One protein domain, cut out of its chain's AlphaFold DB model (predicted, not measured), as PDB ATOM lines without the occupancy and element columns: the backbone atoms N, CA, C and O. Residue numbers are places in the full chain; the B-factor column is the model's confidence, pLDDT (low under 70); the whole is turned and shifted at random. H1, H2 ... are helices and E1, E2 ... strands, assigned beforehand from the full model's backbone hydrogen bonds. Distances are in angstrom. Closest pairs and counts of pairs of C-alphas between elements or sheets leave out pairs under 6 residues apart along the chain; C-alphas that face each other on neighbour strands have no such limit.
ATOM      1  N   ILE A 127     -32.518 -25.706  32.523       86.00
ATOM      2  CA  ILE A 127     -33.330 -24.843  31.664       86.00
ATOM      3  C   ILE A 127     -32.449 -23.696  31.178       86.00
ATOM      4  O   ILE A 127     -32.291 -22.664  31.831       86.00
ATOM      5  N   PHE A 128     -31.857 -23.895  30.005       91.44
ATOM      6  CA  PHE A 128     -31.082 -22.878  29.310       91.44
ATOM      7  C   PHE A 128     -31.489 -22.786  27.847       91.44
ATOM      8  O   PHE A 128     -32.042 -23.713  27.254       91.44
ATOM      9  N   LYS A 129     -31.176 -21.641  27.252       92.94
ATOM     10  CA  LYS A 129     -31.274 -21.415  25.821       92.94
ATOM     11  C   LYS A 129     -29.876 -21.315  25.236       92.94
ATOM     12  O   LYS A 129     -29.075 -20.491  25.676       92.94
ATOM     13  N   THR A 130     -29.598 -22.143  24.238       92.31
ATOM     14  CA  THR A 130     -28.374 -22.048  23.443       92.31
ATOM     15  C   THR A 130     -28.559 -21.019  22.338       92.31
ATOM     16  O   THR A 130     -29.618 -20.937  21.712       92.31
ATOM     17  N   TYR A 131     -27.521 -20.227  22.104       93.56
ATOM     18  CA  TYR A 131     -27.445 -19.269  21.016       93.56
ATOM     19  C   TYR A 131     -26.221 -19.575  20.161       93.56
ATOM     20  O   TYR A 131     -25.136 -19.824  20.690       93.56
ATOM     21  N   TYR A 132     -26.400 -19.506  18.845       92.31
ATOM     22  CA  TYR A 132     -25.359 -19.772  17.860       92.31
ATOM     23  C   TYR A 132     -24.998 -18.486  17.126       92.31
ATOM     24  O   TYR A 132     -25.869 -17.682  16.794       92.31
ATOM     25  N   PHE A 133     -23.712 -18.288  16.859       92.44
ATOM     26  CA  PHE A 133     -23.195 -17.123  16.152       92.44
ATOM     27  C   PHE A 133     -22.103 -17.541  15.182       92.44
ATOM     28  O   PHE A 133     -21.324 -18.448  15.463       92.44
ATOM     29  N   CYS A 134     -21.989 -16.833  14.063       91.81
ATOM     30  CA  CYS A 134     -20.828 -16.968  13.190       91.81
ATOM     31  C   CYS A 134     -19.546 -16.609  13.956       91.81
ATOM     32  O   CYS A 134     -19.477 -15.537  14.544       91.81
ATOM     33  N   SER A 135     -18.507 -17.441  13.915       90.25
ATOM     34  CA  SER A 135     -17.243 -17.153  14.610       90.25
ATOM     35  C   SER A 135     -16.464 -15.959  14.053       90.25
ATOM     36  O   SER A 135     -15.518 -15.516  14.689       90.25
ATOM     37  N   PHE A 136     -16.798 -15.493  12.846       90.19
ATOM     38  CA  PHE A 136     -16.070 -14.421  12.163       90.19
ATOM     39  C   PHE A 136     -16.746 -13.064  12.355       90.19
ATOM     40  O   PHE A 136     -16.118 -12.115  12.803       90.19
ATOM     41  N   CYS A 137     -18.036 -12.964  12.018       91.75
ATOM     42  CA  CYS A 137     -18.779 -11.701  12.111       91.75
ATOM     43  C   CYS A 137     -19.731 -11.628  13.311       91.75
ATOM     44  O   CYS A 137     -20.403 -10.617  13.490       91.75
ATOM     45  N   PHE A 138     -19.861 -12.713  14.081       92.62
ATOM     46  CA  PHE A 138     -20.756 -12.817  15.236       92.62
ATOM     47  C   PHE A 138     -22.229 -12.485  14.963       92.62
ATOM     48  O   PHE A 138     -22.980 -12.153  15.877       92.62
ATOM     49  N   LYS A 139     -22.686 -12.627  13.712       93.12
ATOM     50  CA  LYS A 139     -24.117 -12.625  13.391       93.12
ATOM     51  C   LYS A 139     -24.774 -13.869  13.987       93.12
ATOM     52  O   LYS A 139     -24.246 -14.971  13.818       93.12
ATOM     53  N   GLN A 140     -25.912 -13.682  14.657       93.44
ATOM     54  CA  GLN A 140     -26.696 -14.782  15.222       93.44
ATOM     55  C   GLN A 140     -27.181 -15.722  14.106       93.44
ATOM     56  O   GLN A 140     -27.564 -15.264  13.026       93.44
ATOM     57  N   LEU A 141     -27.130 -17.021  14.383       92.94
ATOM     58  CA  LEU A 141     -27.586 -18.119  13.537       92.94
ATOM     59  C   LEU A 141     -28.776 -18.816  14.212       92.94
ATOM     60  O   LEU A 141     -28.949 -18.697  15.430       92.94
ATOM     61  N   ASP A 142     -29.577 -19.532  13.428       92.44
ATOM     62  CA  ASP A 142     -30.760 -20.228  13.936       92.44
ATOM     63  C   ASP A 142     -30.371 -21.579  14.554       92.44
ATOM     64  O   ASP A 142     -30.832 -21.918  15.647       92.44
ATOM     65  N   GLU A 143     -29.447 -22.303  13.917       90.81
ATOM     66  CA  GLU A 143     -29.009 -23.633  14.332       90.81
ATOM     67  C   GLU A 143     -27.483 -23.803  14.402       90.81
ATOM     68  O   GLU A 143     -26.669 -23.048  13.852       90.81
ATOM     69  N   TYR A 144     -27.075 -24.868  15.096       87.19
ATOM     70  CA  TYR A 144     -25.682 -25.278  15.164       87.19
ATOM     71  C   TYR A 144     -25.182 -25.720  13.781       87.19
ATOM     72  O   TYR A 144     -25.627 -26.722  13.228       87.19
ATOM     73  N   ARG A 145     -24.142 -25.034  13.295       86.25
ATOM     74  CA  ARG A 145     -23.415 -25.254  12.022       86.25
ATOM     75  C   ARG A 145     -24.142 -24.730  10.790       86.25
ATOM     76  O   ARG A 145     -23.799 -25.144   9.677       86.25
ATOM     77  N   ASP A 146     -25.053 -23.789  10.990       89.75
ATOM     78  CA  ASP A 146     -25.609 -22.985   9.914       89.75
ATOM     79  C   ASP A 146     -24.540 -22.186   9.170       89.75
ATOM     80  O   ASP A 146     -23.516 -21.765   9.718       89.75
ATOM     81  N   ILE A 147     -24.797 -21.955   7.883       90.38
ATOM     82  CA  ILE A 147     -23.939 -21.123   7.045       90.38
ATOM     83  C   ILE A 147     -24.305 -19.665   7.300       90.38
ATOM     84  O   ILE A 147     -25.429 -19.229   7.049       90.38
ATOM     85  N   CYS A 148     -23.331 -18.882   7.757       91.62
ATOM     86  CA  CYS A 148     -23.536 -17.455   7.935       91.62
ATOM     87  C   CYS A 148     -23.828 -16.775   6.591       91.62
ATOM     88  O   CYS A 148     -22.979 -16.753   5.702       91.62
ATOM     89  N   THR A 149     -24.992 -16.135   6.481       92.12
ATOM     90  CA  THR A 149     -25.418 -15.406   5.273       92.12
ATOM     91  C   THR A 149     -24.526 -14.217   4.907       92.12
ATOM     92  O   THR A 149     -24.528 -13.806   3.753       92.12
ATOM     93  N   MET A 150     -23.759 -13.670   5.859       92.19
ATOM     94  CA  MET A 150     -22.840 -12.547   5.613       92.19
ATOM     95  C   MET A 150     -21.464 -13.014   5.141       92.19
ATOM     96  O   MET A 150     -20.916 -12.462   4.196       92.19
ATOM     97  N   CYS A 151     -20.898 -14.030   5.797       90.81
ATOM     98  CA  CYS A 151     -19.550 -14.509   5.483       90.81
ATOM     99  C   CYS A 151     -19.541 -15.566   4.371       90.81
ATOM    100  O   CYS A 151     -18.489 -15.822   3.795       90.81
ATOM    101  N   ASN A 152     -20.677 -16.235   4.126       86.62
ATOM    102  CA  ASN A 152     -20.826 -17.389   3.229       86.62
ATOM    103  C   ASN A 152     -19.738 -18.468   3.420       86.62
ATOM    104  O   ASN A 152     -19.398 -19.224   2.506       86.62
ATOM    105  N   SER A 153     -19.149 -18.526   4.617       75.25
ATOM    106  CA  SER A 153     -18.067 -19.448   4.917       75.25
ATOM    107  C   SER A 153     -18.663 -20.820   5.193       75.25
ATOM    108  O   SER A 153     -19.461 -20.996   6.110       75.25
ATOM    109  N   LYS A 154     -18.253 -21.812   4.396       66.56
ATOM    110  CA  LYS A 154     -18.570 -23.228   4.643       66.56
ATOM    111  C   LYS A 154     -17.846 -23.775   5.874       66.56
ATOM    112  O   LYS A 154     -18.155 -24.883   6.313       66.56
ATOM    113  N   GLN A 155     -16.859 -23.044   6.399       65.75
ATOM    114  CA  GLN A 155     -16.200 -23.414   7.640       65.75
ATOM    115  C   GLN A 155     -17.187 -23.153   8.776       65.75
ATOM    116  O   GLN A 155     -17.484 -22.013   9.118       65.75
ATOM    117  N   LYS A 156     -17.732 -24.253   9.305       64.94
ATOM    118  CA  LYS A 156     -18.761 -24.349  10.352       64.94
ATOM    119  C   LYS A 156     -18.241 -23.915  11.728       64.94
ATOM    120  O   LYS A 156     -18.363 -24.651  12.706       64.94
ATOM    121  N   ALA A 157     -17.581 -22.771  11.786       60.66
ATOM    122  CA  ALA A 157     -17.072 -22.214  13.015       60.66
ATOM    123  C   ALA A 157     -18.195 -21.374  13.634       60.66
ATOM    124  O   ALA A 157     -18.485 -20.258  13.199       60.66
ATOM    125  N   ASN A 158     -18.876 -21.967  14.615       71.56
ATOM    126  CA  ASN A 158     -19.852 -21.250  15.420       71.56
ATOM    127  C   ASN A 158     -19.209 -20.905  16.756       71.56
ATOM    128  O   ASN A 158     -18.624 -21.775  17.405       71.56
ATOM    129  N   ALA A 159     -19.355 -19.656  17.176       86.56
ATOM    130  CA  ALA A 159     -19.349 -19.360  18.597       86.56
ATOM    131  C   ALA A 159     -20.724 -19.761  19.146       86.56
ATOM    132  O   ALA A 159     -21.752 -19.476  18.527       86.56
ATOM    133  N   GLU A 160     -20.755 -20.434  20.289       90.88
ATOM    134  CA  GLU A 160     -22.000 -20.818  20.946       90.88
ATOM    135  C   GLU A 160     -21.924 -20.524  22.435       90.88
ATOM    136  O   GLU A 160     -20.877 -20.663  23.066       90.88
ATOM    137  N   PHE A 161     -23.035 -20.081  23.001       93.12
ATOM    138  CA  PHE A 161     -23.156 -19.926  24.439       93.12
ATOM    139  C   PHE A 161     -24.561 -20.284  24.894       93.12
ATOM    140  O   PHE A 161     -25.537 -20.151  24.152       93.12
ATOM    141  N   CYS A 162     -24.654 -20.706  26.143       93.00
ATOM    142  CA  CYS A 162     -25.898 -20.986  26.832       93.00
ATOM    143  C   CYS A 162     -26.212 -19.848  27.795       93.00
ATOM    144  O   CYS A 162     -25.322 -19.322  28.461       93.00
ATOM    145  N   VAL A 163     -27.484 -19.478  27.876       94.69
ATOM    146  CA  VAL A 163     -28.010 -18.542  28.872       94.69
ATOM    147  C   VAL A 163     -29.073 -19.278  29.655       94.69
ATOM    148  O   VAL A 163     -30.007 -19.824  29.066       94.69
ATOM    149  N   PHE A 164     -28.915 -19.318  30.966       93.25
ATOM    150  CA  PHE A 164     -29.834 -20.023  31.846       93.25
ATOM    151  C   PHE A 164     -31.017 -19.120  32.181       93.25
ATOM    152  O   PHE A 164     -30.890 -17.893  32.234       93.25
ATOM    153  N   SER A 165     -32.185 -19.728  32.382       90.12
ATOM    154  CA  SER A 165     -33.361 -18.991  32.830       90.12
ATOM    155  C   SER A 165     -33.130 -18.489  34.250       90.12
ATOM    156  O   SER A 165     -33.044 -19.279  35.189       90.12
ATOM    157  N   LEU A 166     -33.058 -17.167  34.417       87.88
ATOM    158  CA  LEU A 166     -32.842 -16.562  35.730       87.88
ATOM    159  C   LEU A 166     -33.963 -16.923  36.716       87.88
ATOM    160  O   LEU A 166     -33.689 -17.112  37.895       87.88
ATOM    161  N   ASN A 167     -35.205 -17.054  36.238       85.94
ATOM    162  CA  ASN A 167     -36.336 -17.464  37.071       85.94
ATOM    163  C   ASN A 167     -36.125 -18.865  37.665       85.94
ATOM    164  O   ASN A 167     -36.263 -19.056  38.868       85.94
ATOM    165  N   GLU A 168     -35.729 -19.819  36.823       85.94
ATOM    166  CA  GLU A 168     -35.505 -21.212  37.229       85.94
ATOM    167  C   GLU A 168     -34.292 -21.330  38.156       85.94
ATOM    168  O   GLU A 168     -34.333 -22.043  39.155       85.94
ATOM    169  N   GLU A 169     -33.223 -20.582  37.871       86.88
ATOM    170  CA  GLU A 169     -32.028 -20.551  38.718       86.88
ATOM    171  C   GLU A 169     -32.321 -19.941  40.095       86.88
ATOM    172  O   GLU A 169     -31.861 -20.464  41.109       86.88
ATOM    173  N   ILE A 170     -33.126 -18.875  40.159       84.81
ATOM    174  CA  ILE A 170     -33.576 -18.303  41.434       84.81
ATOM    175  C   ILE A 170     -34.443 -19.306  42.186       84.81
ATOM    176  O   ILE A 170     -34.219 -19.511  43.375       84.81
ATOM    177  N   GLU A 171     -35.395 -19.958  41.521       81.94
ATOM    178  CA  GLU A 171     -36.237 -20.972  42.152       81.94
ATOM    179  C   GLU A 171     -35.398 -22.132  42.707       81.94
ATOM    180  O   GLU A 171     -35.617 -22.563  43.840       81.94
ATOM    181  N   ARG A 172     -34.385 -22.587  41.957       84.62
ATOM    182  CA  ARG A 172     -33.425 -23.611  42.390       84.62
ATOM    183  C   ARG A 172     -32.658 -23.180  43.641       84.62
ATOM    184  O   ARG A 172     -32.639 -23.927  44.621       84.62
ATOM    185  N   VAL A 173     -32.057 -21.987  43.629       82.56
ATOM    186  CA  VAL A 173     -31.298 -21.451  44.774       82.56
ATOM    187  C   VAL A 173     -32.203 -21.256  45.987       82.56
ATOM    188  O   VAL A 173     -31.839 -21.644  47.095       82.56
ATOM    189  N   VAL A 174     -33.401 -20.695  45.799       79.19
ATOM    190  CA  VAL A 174     -34.362 -20.462  46.884       79.19
ATOM    191  C   VAL A 174     -34.805 -21.782  47.506       79.19
ATOM    192  O   VAL A 174     -34.796 -21.882  48.729       79.19
ATOM    193  N   LYS A 175     -35.132 -22.808  46.708       77.44
ATOM    194  CA  LYS A 175     -35.476 -24.145  47.222       77.44
ATOM    195  C   LYS A 175     -34.326 -24.742  48.028       77.44
ATOM    196  O   LYS A 175     -34.528 -25.085  49.188       77.44
ATOM    197  N   SER A 176     -33.115 -24.747  47.470       74.19
ATOM    198  CA  SER A 176     -31.934 -25.257  48.176       74.19
ATOM    199  C   SER A 176     -31.658 -24.492  49.476       74.19
ATOM    200  O   SER A 176     -31.397 -25.096  50.516       74.19
ATOM    201  N   THR A 177     -31.792 -23.164  49.461       73.50
ATOM    202  CA  THR A 177     -31.601 -22.333  50.656       73.50
ATOM    203  C   THR A 177     -32.694 -22.582  51.695       73.50
ATOM    204  O   THR A 177     -32.393 -22.632  52.884       73.50
ATOM    205  N   ILE A 178     -33.959 -22.735  51.285       70.00
ATOM    206  CA  ILE A 178     -35.066 -23.063  52.194       70.00
ATOM    207  C   ILE A 178     -34.813 -24.410  52.858       70.00
ATOM    208  O   ILE A 178     -34.965 -24.500  54.073       70.00
ATOM    209  N   ASP A 179     -34.390 -25.419  52.102       65.38
ATOM    210  CA  ASP A 179     -34.077 -26.738  52.647       65.38
ATOM    211  C   ASP A 179     -32.949 -26.640  53.679       65.38
ATOM    212  O   ASP A 179     -33.082 -27.174  54.779       65.38
ATOM    213  N   ILE A 180     -31.903 -25.852  53.402       60.75
ATOM    214  CA  ILE A 180     -30.825 -25.558  54.356       60.75
ATOM    215  C   ILE A 180     -31.361 -24.829  55.599       60.75
ATOM    216  O   ILE A 180     -31.058 -25.229  56.720       60.75
ATOM    217  N   ILE A 181     -32.182 -23.784  55.445       58.38
ATOM    218  CA  ILE A 181     -32.774 -23.034  56.570       58.38
ATOM    219  C   ILE A 181     -33.680 -23.939  57.421       58.38
ATOM    220  O   ILE A 181     -33.660 -23.850  58.648       58.38
ATOM    221  N   GLN A 182     -34.454 -24.827  56.793       57.66
ATOM    222  CA  GLN A 182     -35.254 -25.841  57.479       57.66
ATOM    223  C   GLN A 182     -34.380 -26.881  58.187       57.66
ATOM    224  O   GLN A 182     -34.780 -27.399  59.230       57.66
ATOM    225  N   TRP A 183     -33.204 -27.190  57.640       50.34
ATOM    226  CA  TRP A 183     -32.236 -28.107  58.234       50.34
ATOM    227  C   TRP A 183     -31.543 -27.492  59.453       50.34
ATOM    228  O   TRP A 183     -31.414 -28.146  60.487       50.34
ATOM    229  N   TYR A 184     -31.241 -26.191  59.400       48.72
ATOM    230  CA  TYR A 184     -30.864 -25.363  60.550       48.72
ATOM    231  C   TYR A 184     -32.060 -25.075  61.469       48.72
ATOM    232  O   TYR A 184     -32.206 -23.958  61.957       48.72
ATOM    233  N   ARG A 185     -32.918 -26.074  61.722       46.88
ATOM    234  CA  ARG A 185     -34.064 -26.041  62.639       46.88
ATOM    235  C   ARG A 185     -33.624 -25.612  64.040       46.88
ATOM    236  O   ARG A 185     -33.396 -26.409  64.943       46.88
ATOM    237  N   VAL A 186     -33.564 -24.298  64.191       44.97
ATOM    238  CA  VAL A 186     -33.667 -23.542  65.420       44.97
ATOM    239  C   VAL A 186     -35.138 -23.630  65.829       44.97
ATOM    240  O   VAL A 186     -36.005 -23.150  65.087       44.97
ATOM    241  N   PRO A 187     -35.471 -24.229  66.982       51.88
ATOM    242  CA  PRO A 187     -36.687 -23.826  67.663       51.88
ATOM    243  C   PRO A 187     -36.536 -22.330  67.976       51.88
ATOM    244  O   PRO A 187     -35.537 -21.957  68.576       51.88
ATOM    245  N   GLU A 188     -37.500 -21.511  67.528       51.78
ATOM    246  CA  GLU A 188     -37.687 -20.060  67.799       51.78
ATOM    247  C   GLU A 188     -37.505 -19.039  66.653       51.78
ATOM    248  O   GLU A 188     -37.622 -17.846  66.913       51.78
ATOM    249  N   ASN A 189     -37.366 -19.417  65.374       53.28
ATOM    250  CA  ASN A 189     -37.454 -18.419  64.284       53.28
ATOM    251  C   ASN A 189     -38.691 -18.590  63.398       53.28
ATOM    252  O   ASN A 189     -38.669 -19.218  62.340       53.28
ATOM    253  N   GLN A 190     -39.773 -17.935  63.831       59.19
ATOM    254  CA  GLN A 190     -41.048 -17.780  63.120       59.19
ATOM    255  C   GLN A 190     -40.863 -17.284  61.672       59.19
ATOM    256  O   GLN A 190     -41.598 -17.692  60.784       59.19
ATOM    257  N   PHE A 191     -39.803 -16.512  61.411       56.25
ATOM    258  CA  PHE A 191     -39.459 -15.981  60.093       56.25
ATOM    259  C   PHE A 191     -39.271 -17.054  59.006       56.25
ATOM    260  O   PHE A 191     -39.793 -16.904  57.906       56.25
ATOM    261  N   ALA A 192     -38.567 -18.153  59.299       55.34
ATOM    262  CA  ALA A 192     -38.361 -19.219  58.315       55.34
ATOM    263  C   ALA A 192     -39.684 -19.919  57.964       55.34
ATOM    264  O   ALA A 192     -39.960 -20.191  56.798       55.34
ATOM    265  N   ALA A 193     -40.531 -20.149  58.973       57.66
ATOM    266  CA  ALA A 193     -41.867 -20.701  58.778       57.66
ATOM    267  C   ALA A 193     -42.772 -19.748  57.976       57.66
ATOM    268  O   ALA A 193     -43.507 -20.210  57.107       57.66
ATOM    269  N   ASP A 194     -42.676 -18.439  58.215       59.62
ATOM    270  CA  ASP A 194     -43.451 -17.416  57.506       59.62
ATOM    271  C   ASP A 194     -43.031 -17.297  56.025       59.62
ATOM    272  O   ASP A 194     -43.883 -17.106  55.158       59.62
ATOM    273  N   VAL A 195     -41.739 -17.466  55.700       54.72
ATOM    274  CA  VAL A 195     -41.253 -17.532  54.304       54.72
ATOM    275  C   VAL A 195     -41.820 -18.761  53.591       54.72
ATOM    276  O   VAL A 195     -42.351 -18.637  52.490       54.72
ATOM    277  N   ILE A 196     -41.780 -19.931  54.237       53.50
ATOM    278  CA  ILE A 196     -42.274 -21.199  53.670       53.50
ATOM    279  C   ILE A 196     -43.788 -21.169  53.435       53.50
ATOM    280  O   ILE A 196     -44.269 -21.678  52.428       53.50
ATOM    281  N   ARG A 197     -44.554 -20.570  54.352       56.25
ATOM    282  CA  ARG A 197     -46.021 -20.465  54.237       56.25
ATOM    283  C   ARG A 197     -46.472 -19.348  53.300       56.25
ATOM    284  O   ARG A 197     -47.670 -19.157  53.116       56.25
ATOM    285  N   GLY A 198     -45.531 -18.578  52.754       51.53
ATOM    286  CA  GLY A 198     -45.838 -17.370  52.005       51.53
ATOM    287  C   GLY A 198     -46.432 -16.257  52.871       51.53
ATOM    288  O   GLY A 198     -46.832 -15.256  52.316       51.53
ATOM    289  N   GLU A 199     -46.479 -16.377  54.201       54.28
ATOM    290  CA  GLU A 199     -47.082 -15.404  55.135       54.28
ATOM    291  C   GLU A 199     -46.140 -14.232  55.481       54.28
ATOM    292  O   GLU A 199     -46.532 -13.278  56.156       54.28
ATOM    293  N   TRP A 200     -44.900 -14.262  54.980       55.84
ATOM    294  CA  TRP A 200     -43.866 -13.250  55.227       55.84
ATOM    295  C   TRP A 200     -44.285 -11.821  54.841       55.84
ATOM    296  O   TRP A 200     -43.835 -10.862  55.474       55.84
ATOM    297  N   TYR A 201     -45.189 -11.663  53.864       48.34
ATOM    298  CA  TYR A 201     -45.677 -10.349  53.430       48.34
ATOM    299  C   TYR A 201     -46.473  -9.599  54.505       48.34
ATOM    300  O   TYR A 201     -46.538  -8.372  54.478       48.34
ATOM    301  N   GLN A 202     -47.033 -10.305  55.490       50.09
ATOM    302  CA  GLN A 202     -47.868  -9.695  56.527       50.09
ATOM    303  C   GLN A 202     -47.052  -8.943  57.594       50.09
ATOM    304  O   GLN A 202     -47.620  -8.179  58.372       50.09
ATOM    305  N   ARG A 203     -45.719  -9.109  57.628       49.94
ATOM    306  CA  ARG A 203     -44.831  -8.499  58.640       49.94
ATOM    307  C   ARG A 203     -43.984  -7.324  58.132       49.94
ATOM    308  O   ARG A 203     -43.251  -6.732  58.918       49.94
ATOM    309  N   ILE A 204     -44.084  -6.942  56.856       46.59
ATOM    310  CA  ILE A 204     -43.140  -6.004  56.204       46.59
ATOM    311  C   ILE A 204     -43.416  -4.510  56.503       46.59
ATOM    312  O   ILE A 204     -42.854  -3.628  55.860       46.59
ATOM    313  N   ASN A 205     -44.215  -4.168  57.517       44.44
ATOM    314  CA  ASN A 205     -44.445  -2.756  57.869       44.44
ATOM    315  C   ASN A 205     -43.283  -2.078  58.622       44.44
ATOM    316  O   ASN A 205     -43.392  -0.912  58.994       44.44
ATOM    317  N   THR A 206     -42.145  -2.748  58.806       48.88
ATOM    318  CA  THR A 206     -40.937  -2.139  59.378       48.88
ATOM    319  C   THR A 206     -39.698  -2.627  58.632       48.88
ATOM    320  O   THR A 206     -39.243  -3.737  58.881       48.88
ATOM    321  N   THR A 207     -39.160  -1.786  57.737       51.53
ATOM    322  CA  THR A 207     -37.871  -1.931  57.020       51.53
ATOM    323  C   THR A 207     -37.662  -3.267  56.288       51.53
ATOM    324  O   THR A 207     -37.359  -4.278  56.907       51.53
ATOM    325  N   GLU A 208     -37.771  -3.243  54.955       52.25
ATOM    326  CA  GLU A 208     -37.621  -4.385  54.033       52.25
ATOM    327  C   GLU A 208     -36.602  -5.455  54.499       52.25
ATOM    328  O   GLU A 208     -35.385  -5.214  54.465       52.25
ATOM    329  N   PRO A 209     -37.056  -6.651  54.924       51.81
ATOM    330  CA  PRO A 209     -36.161  -7.721  55.335       51.81
ATOM    331  C   PRO A 209     -35.413  -8.261  54.112       51.81
ATOM    332  O   PRO A 209     -35.975  -8.928  53.248       51.81
ATOM    333  N   ARG A 210     -34.111  -7.977  54.039       58.75
ATOM    334  CA  ARG A 210     -33.209  -8.561  53.038       58.75
ATOM    335  C   ARG A 210     -32.747  -9.925  53.534       58.75
ATOM    336  O   ARG A 210     -32.046  -9.988  54.547       58.75
ATOM    337  N   LEU A 211     -33.082 -10.998  52.816       62.53
ATOM    338  CA  LEU A 211     -32.484 -12.309  53.063       62.53
ATOM    339  C   LEU A 211     -30.969 -12.198  52.843       62.53
ATOM    340  O   LEU A 211     -30.498 -12.015  51.722       62.53
ATOM    341  N   LYS A 212     -30.195 -12.256  53.929       66.44
ATOM    342  CA  LYS A 212     -28.732 -12.280  53.877       66.44
ATOM    343  C   LYS A 212     -28.267 -13.711  54.091       66.44
ATOM    344  O   LYS A 212     -28.193 -14.167  55.227       66.44
ATOM    345  N   ILE A 213     -27.906 -14.388  53.008       70.06
ATOM    346  CA  ILE A 213     -27.205 -15.673  53.087       70.06
ATOM    347  C   ILE A 213     -25.830 -15.417  53.752       70.06
ATOM    348  O   ILE A 213     -25.152 -14.457  53.362       70.06
ATOM    349  N   PRO A 214     -25.415 -16.170  54.787       72.62
ATOM    350  CA  PRO A 214     -24.076 -16.078  55.379       72.62
ATOM    351  C   PRO A 214     -22.960 -16.364  54.356       72.62
ATOM    352  O   PRO A 214     -23.193 -17.168  53.459       72.62
ATOM    353  N   PRO A 215     -21.752 -15.772  54.478       76.75
ATOM    354  CA  PRO A 215     -20.680 -15.956  53.492       76.75
ATOM    355  C   PRO A 215     -20.361 -17.420  53.127       76.75
ATOM    356  O   PRO A 215     -20.381 -17.701  51.935       76.75
ATOM    357  N   PRO A 216     -20.214 -18.372  54.078       76.56
ATOM    358  CA  PRO A 216     -19.919 -19.767  53.726       76.56
ATOM    359  C   PRO A 216     -21.007 -20.423  52.870       76.56
ATOM    360  O   PRO A 216     -20.719 -21.266  52.034       76.56
ATOM    361  N   LEU A 217     -22.266 -20.012  53.055       75.69
ATOM    362  CA  LEU A 217     -23.380 -20.513  52.255       75.69
ATOM    363  C   LEU A 217     -23.470 -19.816  50.893       75.69
ATOM    364  O   LEU A 217     -24.010 -20.404  49.970       75.69
ATOM    365  N   ARG A 218     -22.945 -18.595  50.720       78.38
ATOM    366  CA  ARG A 218     -22.916 -17.929  49.397       78.38
ATOM    367  C   ARG A 218     -21.971 -18.617  48.420       78.38
ATOM    368  O   ARG A 218     -22.171 -18.507  47.218       78.38
ATOM    369  N   GLU A 219     -20.929 -19.242  48.953       79.88
ATOM    370  CA  GLU A 219     -19.894 -19.935  48.185       79.88
ATOM    371  C   GLU A 219     -20.298 -21.375  47.833       79.88
ATOM    372  O   GLU A 219     -19.672 -21.992  46.974       79.88
ATOM    373  N   ASP A 220     -21.366 -21.899  48.446       79.62
ATOM    374  CA  ASP A 220     -21.958 -23.177  48.054       79.62
ATOM    375  C   ASP A 220     -22.487 -23.082  46.615       79.62
ATOM    376  O   ASP A 220     -23.276 -22.190  46.292       79.62
ATOM    377  N   LEU A 221     -22.083 -24.024  45.758       77.56
ATOM    378  CA  LEU A 221     -22.517 -24.110  44.360       77.56
ATOM    379  C   LEU A 221     -24.045 -24.107  44.225       77.56
ATOM    380  O   LEU A 221     -24.579 -23.562  43.258       77.56
ATOM    381  N   ASN A 222     -24.762 -24.654  45.209       79.75
ATOM    382  CA  ASN A 222     -26.218 -24.656  45.216       79.75
ATOM    383  C   ASN A 222     -26.824 -23.256  45.359       79.75
ATOM    384  O   ASN A 222     -27.958 -23.058  44.926       79.75
ATOM    385  N   ASN A 223     -26.068 -22.292  45.890       82.19
ATOM    386  CA  ASN A 223     -26.465 -20.898  46.086       82.19
ATOM    387  C   ASN A 223     -25.846 -19.933  45.062       82.19
ATOM    388  O   ASN A 223     -26.073 -18.723  45.131       82.19
ATOM    389  N   ILE A 224     -25.099 -20.458  44.087       86.06
ATOM    390  CA  ILE A 224     -24.590 -19.700  42.946       86.06
ATOM    391  C   ILE A 224     -25.608 -19.779  41.811       86.06
ATOM    392  O   ILE A 224     -26.026 -20.863  41.413       86.06
ATOM    393  N   LEU A 225     -25.988 -18.622  41.269       89.06
ATOM    394  CA  LEU A 225     -26.793 -18.531  40.051       89.06
ATOM    395  C   LEU A 225     -25.868 -18.601  38.839       89.06
ATOM    396  O   LEU A 225     -25.016 -17.724  38.658       89.06
ATOM    397  N   LEU A 226     -26.047 -19.603  37.981       90.19
ATOM    398  CA  LEU A 226     -25.327 -19.662  36.717       90.19
ATOM    399  C   LEU A 226     -26.128 -18.890  35.672       90.19
ATOM    400  O   LEU A 226     -27.194 -19.326  35.275       90.19
ATOM    401  N   LEU A 227     -25.643 -17.732  35.219       92.25
ATOM    402  CA  LEU A 227     -26.403 -16.879  34.286       92.25
ATOM    403  C   LEU A 227     -26.141 -17.219  32.819       92.25
ATOM    404  O   LEU A 227     -27.014 -17.084  31.961       92.25
ATOM    405  N   GLY A 228     -24.928 -17.662  32.515       92.50
ATOM    406  CA  GLY A 228     -24.547 -18.017  31.166       92.50
ATOM    407  C   GLY A 228     -23.184 -18.676  31.113       92.50
ATOM    408  O   GLY A 228     -22.332 -18.448  31.969       92.50
ATOM    409  N   LEU A 229     -22.997 -19.495  30.089       91.88
ATOM    410  CA  LEU A 229     -21.772 -20.224  29.830       91.88
ATOM    411  C   LEU A 229     -21.437 -20.084  28.356       91.88
ATOM    412  O   LEU A 229     -22.209 -20.494  27.493       91.88
ATOM    413  N   TRP A 230     -20.268 -19.538  28.067       89.06
ATOM    414  CA  TRP A 230     -19.698 -19.640  26.738       89.06
ATOM    415  C   TRP A 230     -18.861 -20.918  26.669       89.06
ATOM    416  O   TRP A 230     -17.964 -21.128  27.480       89.06
ATOM    417  N   HIS A 231     -19.181 -21.777  25.705       82.94
ATOM    418  CA  HIS A 231     -18.421 -22.984  25.423       82.94
ATOM    419  C   HIS A 231     -18.169 -23.048  23.917       82.94
ATOM    420  O   HIS A 231     -19.007 -23.463  23.132       82.94
ATOM    421  N   GLY A 232     -17.019 -22.574  23.460       79.69
ATOM    422  CA  GLY A 232     -16.705 -22.615  22.039       79.69
ATOM    423  C   GLY A 232     -15.246 -22.290  21.777       79.69
ATOM    424  O   GLY A 232     -14.607 -21.665  22.618       79.69
ATOM    425  N   PRO A 233     -14.715 -22.684  20.611       77.94
ATOM    426  CA  PRO A 233     -13.306 -22.476  20.282       77.94
ATOM    427  C   PRO A 233     -12.956 -21.001  20.053       77.94
ATOM    428  O   PRO A 233     -11.785 -20.646  20.070       77.94
ATOM    429  N   VAL A 234     -13.958 -20.148  19.811       85.38
ATOM    430  CA  VAL A 234     -13.779 -18.721  19.531       85.38
ATOM    431  C   VAL A 234     -14.580 -17.899  20.526       85.38
ATOM    432  O   VAL A 234     -15.766 -18.168  20.735       85.38
ATOM    433  N   ALA A 235     -13.926 -16.887  21.096       85.19
ATOM    434  CA  ALA A 235     -14.510 -15.922  22.017       85.19
ATOM    435  C   ALA A 235     -15.458 -14.966  21.308       85.19
ATOM    436  O   ALA A 235     -14.978 -14.082  20.600       85.19
ATOM    437  N   PRO A 236     -16.787 -15.056  21.519       86.25
ATOM    438  CA  PRO A 236     -17.649 -13.990  21.068       86.25
ATOM    439  C   PRO A 236     -17.343 -12.705  21.854       86.25
ATOM    440  O   PRO A 236     -16.809 -12.744  22.977       86.25
ATOM    441  N   PRO A 237     -17.725 -11.543  21.302       91.88
ATOM    442  CA  PRO A 237     -17.821 -10.320  22.072       91.88
ATOM    443  C   PRO A 237     -18.650 -10.573  23.337       91.88
ATOM    444  O   PRO A 237     -19.774 -11.078  23.270       91.88
ATOM    445  N   SER A 238     -18.100 -10.212  24.499       92.56
ATOM    446  CA  SER A 238     -18.757 -10.381  25.809       92.56
ATOM    447  C   SER A 238     -20.141  -9.733  25.844       92.56
ATOM    448  O   SER A 238     -21.048 -10.229  26.510       92.56
ATOM    449  N   SER A 239     -20.316  -8.646  25.091       94.88
ATOM    450  CA  SER A 239     -21.570  -7.919  24.970       94.88
ATOM    451  C   SER A 239     -22.719  -8.803  24.490       94.88
ATOM    452  O   SER A 239     -23.839  -8.611  24.949       94.88
ATOM    453  N   LEU A 240     -22.478  -9.798  23.629       94.62
ATOM    454  CA  LEU A 240     -23.538 -10.684  23.136       94.62
ATOM    455  C   LEU A 240     -24.136 -11.532  24.257       94.62
ATOM    456  O   LEU A 240     -25.356 -11.562  24.412       94.62
ATOM    457  N   LEU A 241     -23.281 -12.166  25.063       94.56
ATOM    458  CA  LEU A 241     -23.707 -12.948  26.223       94.56
ATOM    459  C   LEU A 241     -24.362 -12.042  27.272       94.56
ATOM    460  O   LEU A 241     -25.476 -12.309  27.723       94.56
ATOM    461  N   LEU A 242     -23.699 -10.934  27.620       95.38
ATOM    462  CA  LEU A 242     -24.171 -10.016  28.656       95.38
ATOM    463  C   LEU A 242     -25.504  -9.358  28.297       95.38
ATOM    464  O   LEU A 242     -26.333  -9.191  29.183       95.38
ATOM    465  N   ASN A 243     -25.753  -9.037  27.025       96.12
ATOM    466  CA  ASN A 243     -27.055  -8.531  26.586       96.12
ATOM    467  C   ASN A 243     -28.170  -9.535  26.899       96.12
ATOM    468  O   ASN A 243     -29.177  -9.154  27.483       96.12
ATOM    469  N   LYS A 244     -27.977 -10.828  26.598       95.56
ATOM    470  CA  LYS A 244     -28.984 -11.856  26.907       95.56
ATOM    471  C   LYS A 244     -29.198 -12.028  28.411       95.56
ATOM    472  O   LYS A 244     -30.331 -12.223  28.843       95.56
ATOM    473  N   VAL A 245     -28.136 -11.940  29.212       94.12
ATOM    474  CA  VAL A 245     -28.237 -11.984  30.680       94.12
ATOM    475  C   VAL A 245     -29.004 -10.769  31.208       94.12
ATOM    476  O   VAL A 245     -29.946 -10.919  31.981       94.12
ATOM    477  N   VAL A 246     -28.655  -9.566  30.754       94.75
ATOM    478  CA  VAL A 246     -29.323  -8.317  31.147       94.75
ATOM    479  C   VAL A 246     -30.786  -8.305  30.712       94.75
ATOM    480  O   VAL A 246     -31.633  -7.836  31.465       94.75
ATOM    481  N   ASP A 247     -31.115  -8.863  29.547       94.06
ATOM    482  CA  ASP A 247     -32.500  -9.000  29.095       94.06
ATOM    483  C   ASP A 247     -33.307  -9.962  29.981       94.06
ATOM    484  O   ASP A 247     -34.464  -9.675  30.278       94.06
ATOM    485  N   ASN A 248     -32.702 -11.045  30.486       91.25
ATOM    486  CA  ASN A 248     -33.341 -11.903  31.494       91.25
ATOM    487  C   ASN A 248     -33.570 -11.157  32.818       91.25
ATOM    488  O   ASN A 248     -34.642 -11.279  33.407       91.25
ATOM    489  N   ILE A 249     -32.601 -10.350  33.265       90.25
ATOM    490  CA  ILE A 249     -32.748  -9.526  34.476       90.25
ATOM    491  C   ILE A 249     -33.876  -8.501  34.295       90.25
ATOM    492  O   ILE A 249     -34.708  -8.348  35.184       90.25
ATOM    493  N   LYS A 250     -33.943  -7.832  33.136       88.81
ATOM    494  CA  LYS A 250     -35.026  -6.898  32.786       88.81
ATOM    495  C   LYS A 250     -36.384  -7.571  32.795       88.81
ATOM    496  O   LYS A 250     -37.322  -7.023  33.360       88.81
ATOM    497  N   LEU A 251     -36.484  -8.734  32.149       87.38
ATOM    498  CA  LEU A 251     -37.729  -9.485  32.080       87.38
ATOM    499  C   LEU A 251     -38.206  -9.829  33.487       87.38
ATOM    500  O   LEU A 251     -39.353  -9.549  33.811       87.38
ATOM    501  N   LEU A 252     -37.307 -10.337  34.331       83.88
ATOM    502  CA  LEU A 252     -37.633 -10.690  35.705       83.88
ATOM    503  C   LEU A 252     -38.022  -9.470  36.553       83.88
ATOM    504  O   LEU A 252     -38.955  -9.543  37.342       83.88
ATOM    505  N   ALA A 253     -37.336  -8.339  36.368       80.81
ATOM    506  CA  ALA A 253     -37.663  -7.088  37.048       80.81
ATOM    507  C   ALA A 253     -39.012  -6.494  36.595       80.81
ATOM    508  O   ALA A 253     -39.631  -5.753  37.354       80.81
ATOM    509  N   ALA A 254     -39.451  -6.793  35.368       80.12
ATOM    510  CA  ALA A 254     -40.715  -6.323  34.802       80.12
ATOM    511  C   ALA A 254     -41.890  -7.274  35.069       80.12
ATOM    512  O   ALA A 254     -43.041  -6.839  35.086       80.12
ATOM    513  N   THR A 255     -41.632  -8.568  35.250       72.12
ATOM    514  CA  THR A 255     -42.669  -9.522  35.628       72.12
ATOM    515  C   THR A 255     -43.087  -9.273  37.072       72.12
ATOM    516  O   THR A 255     -42.339  -9.582  37.993       72.12
ATOM    517  N   GLU A 256     -44.314  -8.786  37.275       56.53
ATOM    518  CA  GLU A 256     -45.001  -8.732  38.578       56.53
ATOM    519  C   GLU A 256     -45.375 -10.138  39.085       56.53
ATOM    520  O   GLU A 256     -46.456 -10.368  39.630       56.53
ATOM    521  N   ILE A 257     -44.492 -11.121  38.904       54.12
ATOM    522  CA  ILE A 257     -44.577 -12.367  39.649       54.12
ATOM    523  C   ILE A 257     -44.151 -11.978  41.059       54.12
ATOM    524  O   ILE A 257     -42.969 -11.907  41.388       54.12
ATOM    525  N   ILE A 258     -45.160 -11.589  41.840       49.47
ATOM    526  CA  ILE A 258     -45.143 -11.377  43.283       49.47
ATOM    527  C   ILE A 258     -44.112 -12.351  43.859       49.47
ATOM    528  O   ILE A 258     -44.332 -13.543  43.725       49.47
ATOM    529  N   HIS A 259     -42.964 -11.865  44.352       60.75
ATOM    530  CA  HIS A 259     -42.202 -12.392  45.500       60.75
ATOM    531  C   HIS A 259     -40.752 -11.879  45.581       60.75
ATOM    532  O   HIS A 259     -40.217 -11.881  46.688       60.75
ATOM    533  N   PHE A 260     -40.119 -11.379  44.505       59.53
ATOM    534  CA  PHE A 260     -38.702 -10.968  44.576       59.53
ATOM    535  C   PHE A 260     -38.363  -9.702  43.781       59.53
ATOM    536  O   PHE A 260     -38.795  -9.517  42.650       59.53
ATOM    537  N   MET A 261     -37.523  -8.849  44.374       67.44
ATOM    538  CA  MET A 261     -36.860  -7.732  43.700       67.44
ATOM    539  C   MET A 261     -35.407  -8.129  43.442       67.44
ATOM    540  O   MET A 261     -34.666  -8.406  44.388       67.44
ATOM    541  N   VAL A 262     -34.983  -8.151  42.178       74.88
ATOM    542  CA  VAL A 262     -33.584  -8.430  41.828       74.88
ATOM    543  C   VAL A 262     -32.816  -7.121  41.723       74.88
ATOM    544  O   VAL A 262     -33.148  -6.255  40.920       74.88
ATOM    545  N   ASN A 263     -31.767  -6.990  42.533       81.06
ATOM    546  CA  ASN A 263     -30.862  -5.848  42.504       81.06
ATOM    547  C   ASN A 263     -29.416  -6.334  42.364       81.06
ATOM    548  O   ASN A 263     -28.901  -7.032  43.242       81.06
ATOM    549  N   VAL A 264     -28.760  -5.957  41.267       86.31
ATOM    550  CA  VAL A 264     -27.351  -6.279  41.024       86.31
ATOM    551  C   VAL A 264     -26.496  -5.225  41.722       86.31
ATOM    552  O   VAL A 264     -26.551  -4.044  41.397       86.31
TER     553      VAL A 264
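What this domain is: This is residues 127 to 264 of the 374 residues of the protein "Hypothetical protein" of Rotaria sp. Silwood2 (UniProt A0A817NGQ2). The model is a long rod: a small sheet of E1, E2 and E3 with helix H5 over one face, and the long helix H1 leading away from one end of it to the short helices H2 and H3. Beyond the sheet's other end lie residues 135 to 157, with no named element. The printed part has 138 residues, with five named helices and three named strands in the order E1, E2, H1, H2, H3, H4, E3, H5; the sheet, E1 - E2 - E3, is antiparallel. The class is mixed, helices and strands, with under half of the residues in named elements; the whole is loose, with a radius of gyration of the C-alphas of 20.2 A and spans of 66 by 28 by 20 A.

How they stand to each other: E1, residues 128 to 134, and E2, residues 158 to 164, form an antiparallel hairpin, with N 131 and O 161 2.9 A apart, within hydrogen-bond range. E3, residues 228 to 230, is antiparallel to E2, with N 162 and O 229 at 2.8 A. H5, residues 238 to 254, is on one face of this sheet, making two layers, a sheet and a helix, at a height over the sheet of 10.5 A. H1, residues 166 to 183, touches H5 with residues 166 to 167 alone; the closest C-alphas, Leu 166 and Asn 248, are 6.3 A apart. H1 and H2, residues 190 to 196, form a helical hairpin; their closest C-alphas, Ile 181 and Ala 192, are 7.0 A apart. H3, residues 199 to 203, is close to H2 but not clearly touching, with C-alphas 194 and 200 at 4.8 A. H4, residues 215 to 218, touches no helix and is too short for an O i to N i+4 pair. In H1, H2 and H5 every such pair is within range; in H3 0 of 1 is, beside 2 of 2 O i to N i+3 pairs.

Where its parts are: E1 begins at C-alpha 128, (-31.082, -22.878, 29.310), and is 20.0 A long; E2 is 19.3 A, H1 25.3 A. H5, 24.1 A, ends at C-alpha 254, (-40.715, -6.323, 34.802).

The domain as a whole: The two C-alphas farthest apart, Asn 152 and Glu 188, are 66.8 A apart. The printed part has no cut; the links E1 to E2 and H3 to H4 are long. The pLDDT is under 70 in residues 154 to 157, 179 to 212 and 256 to 261.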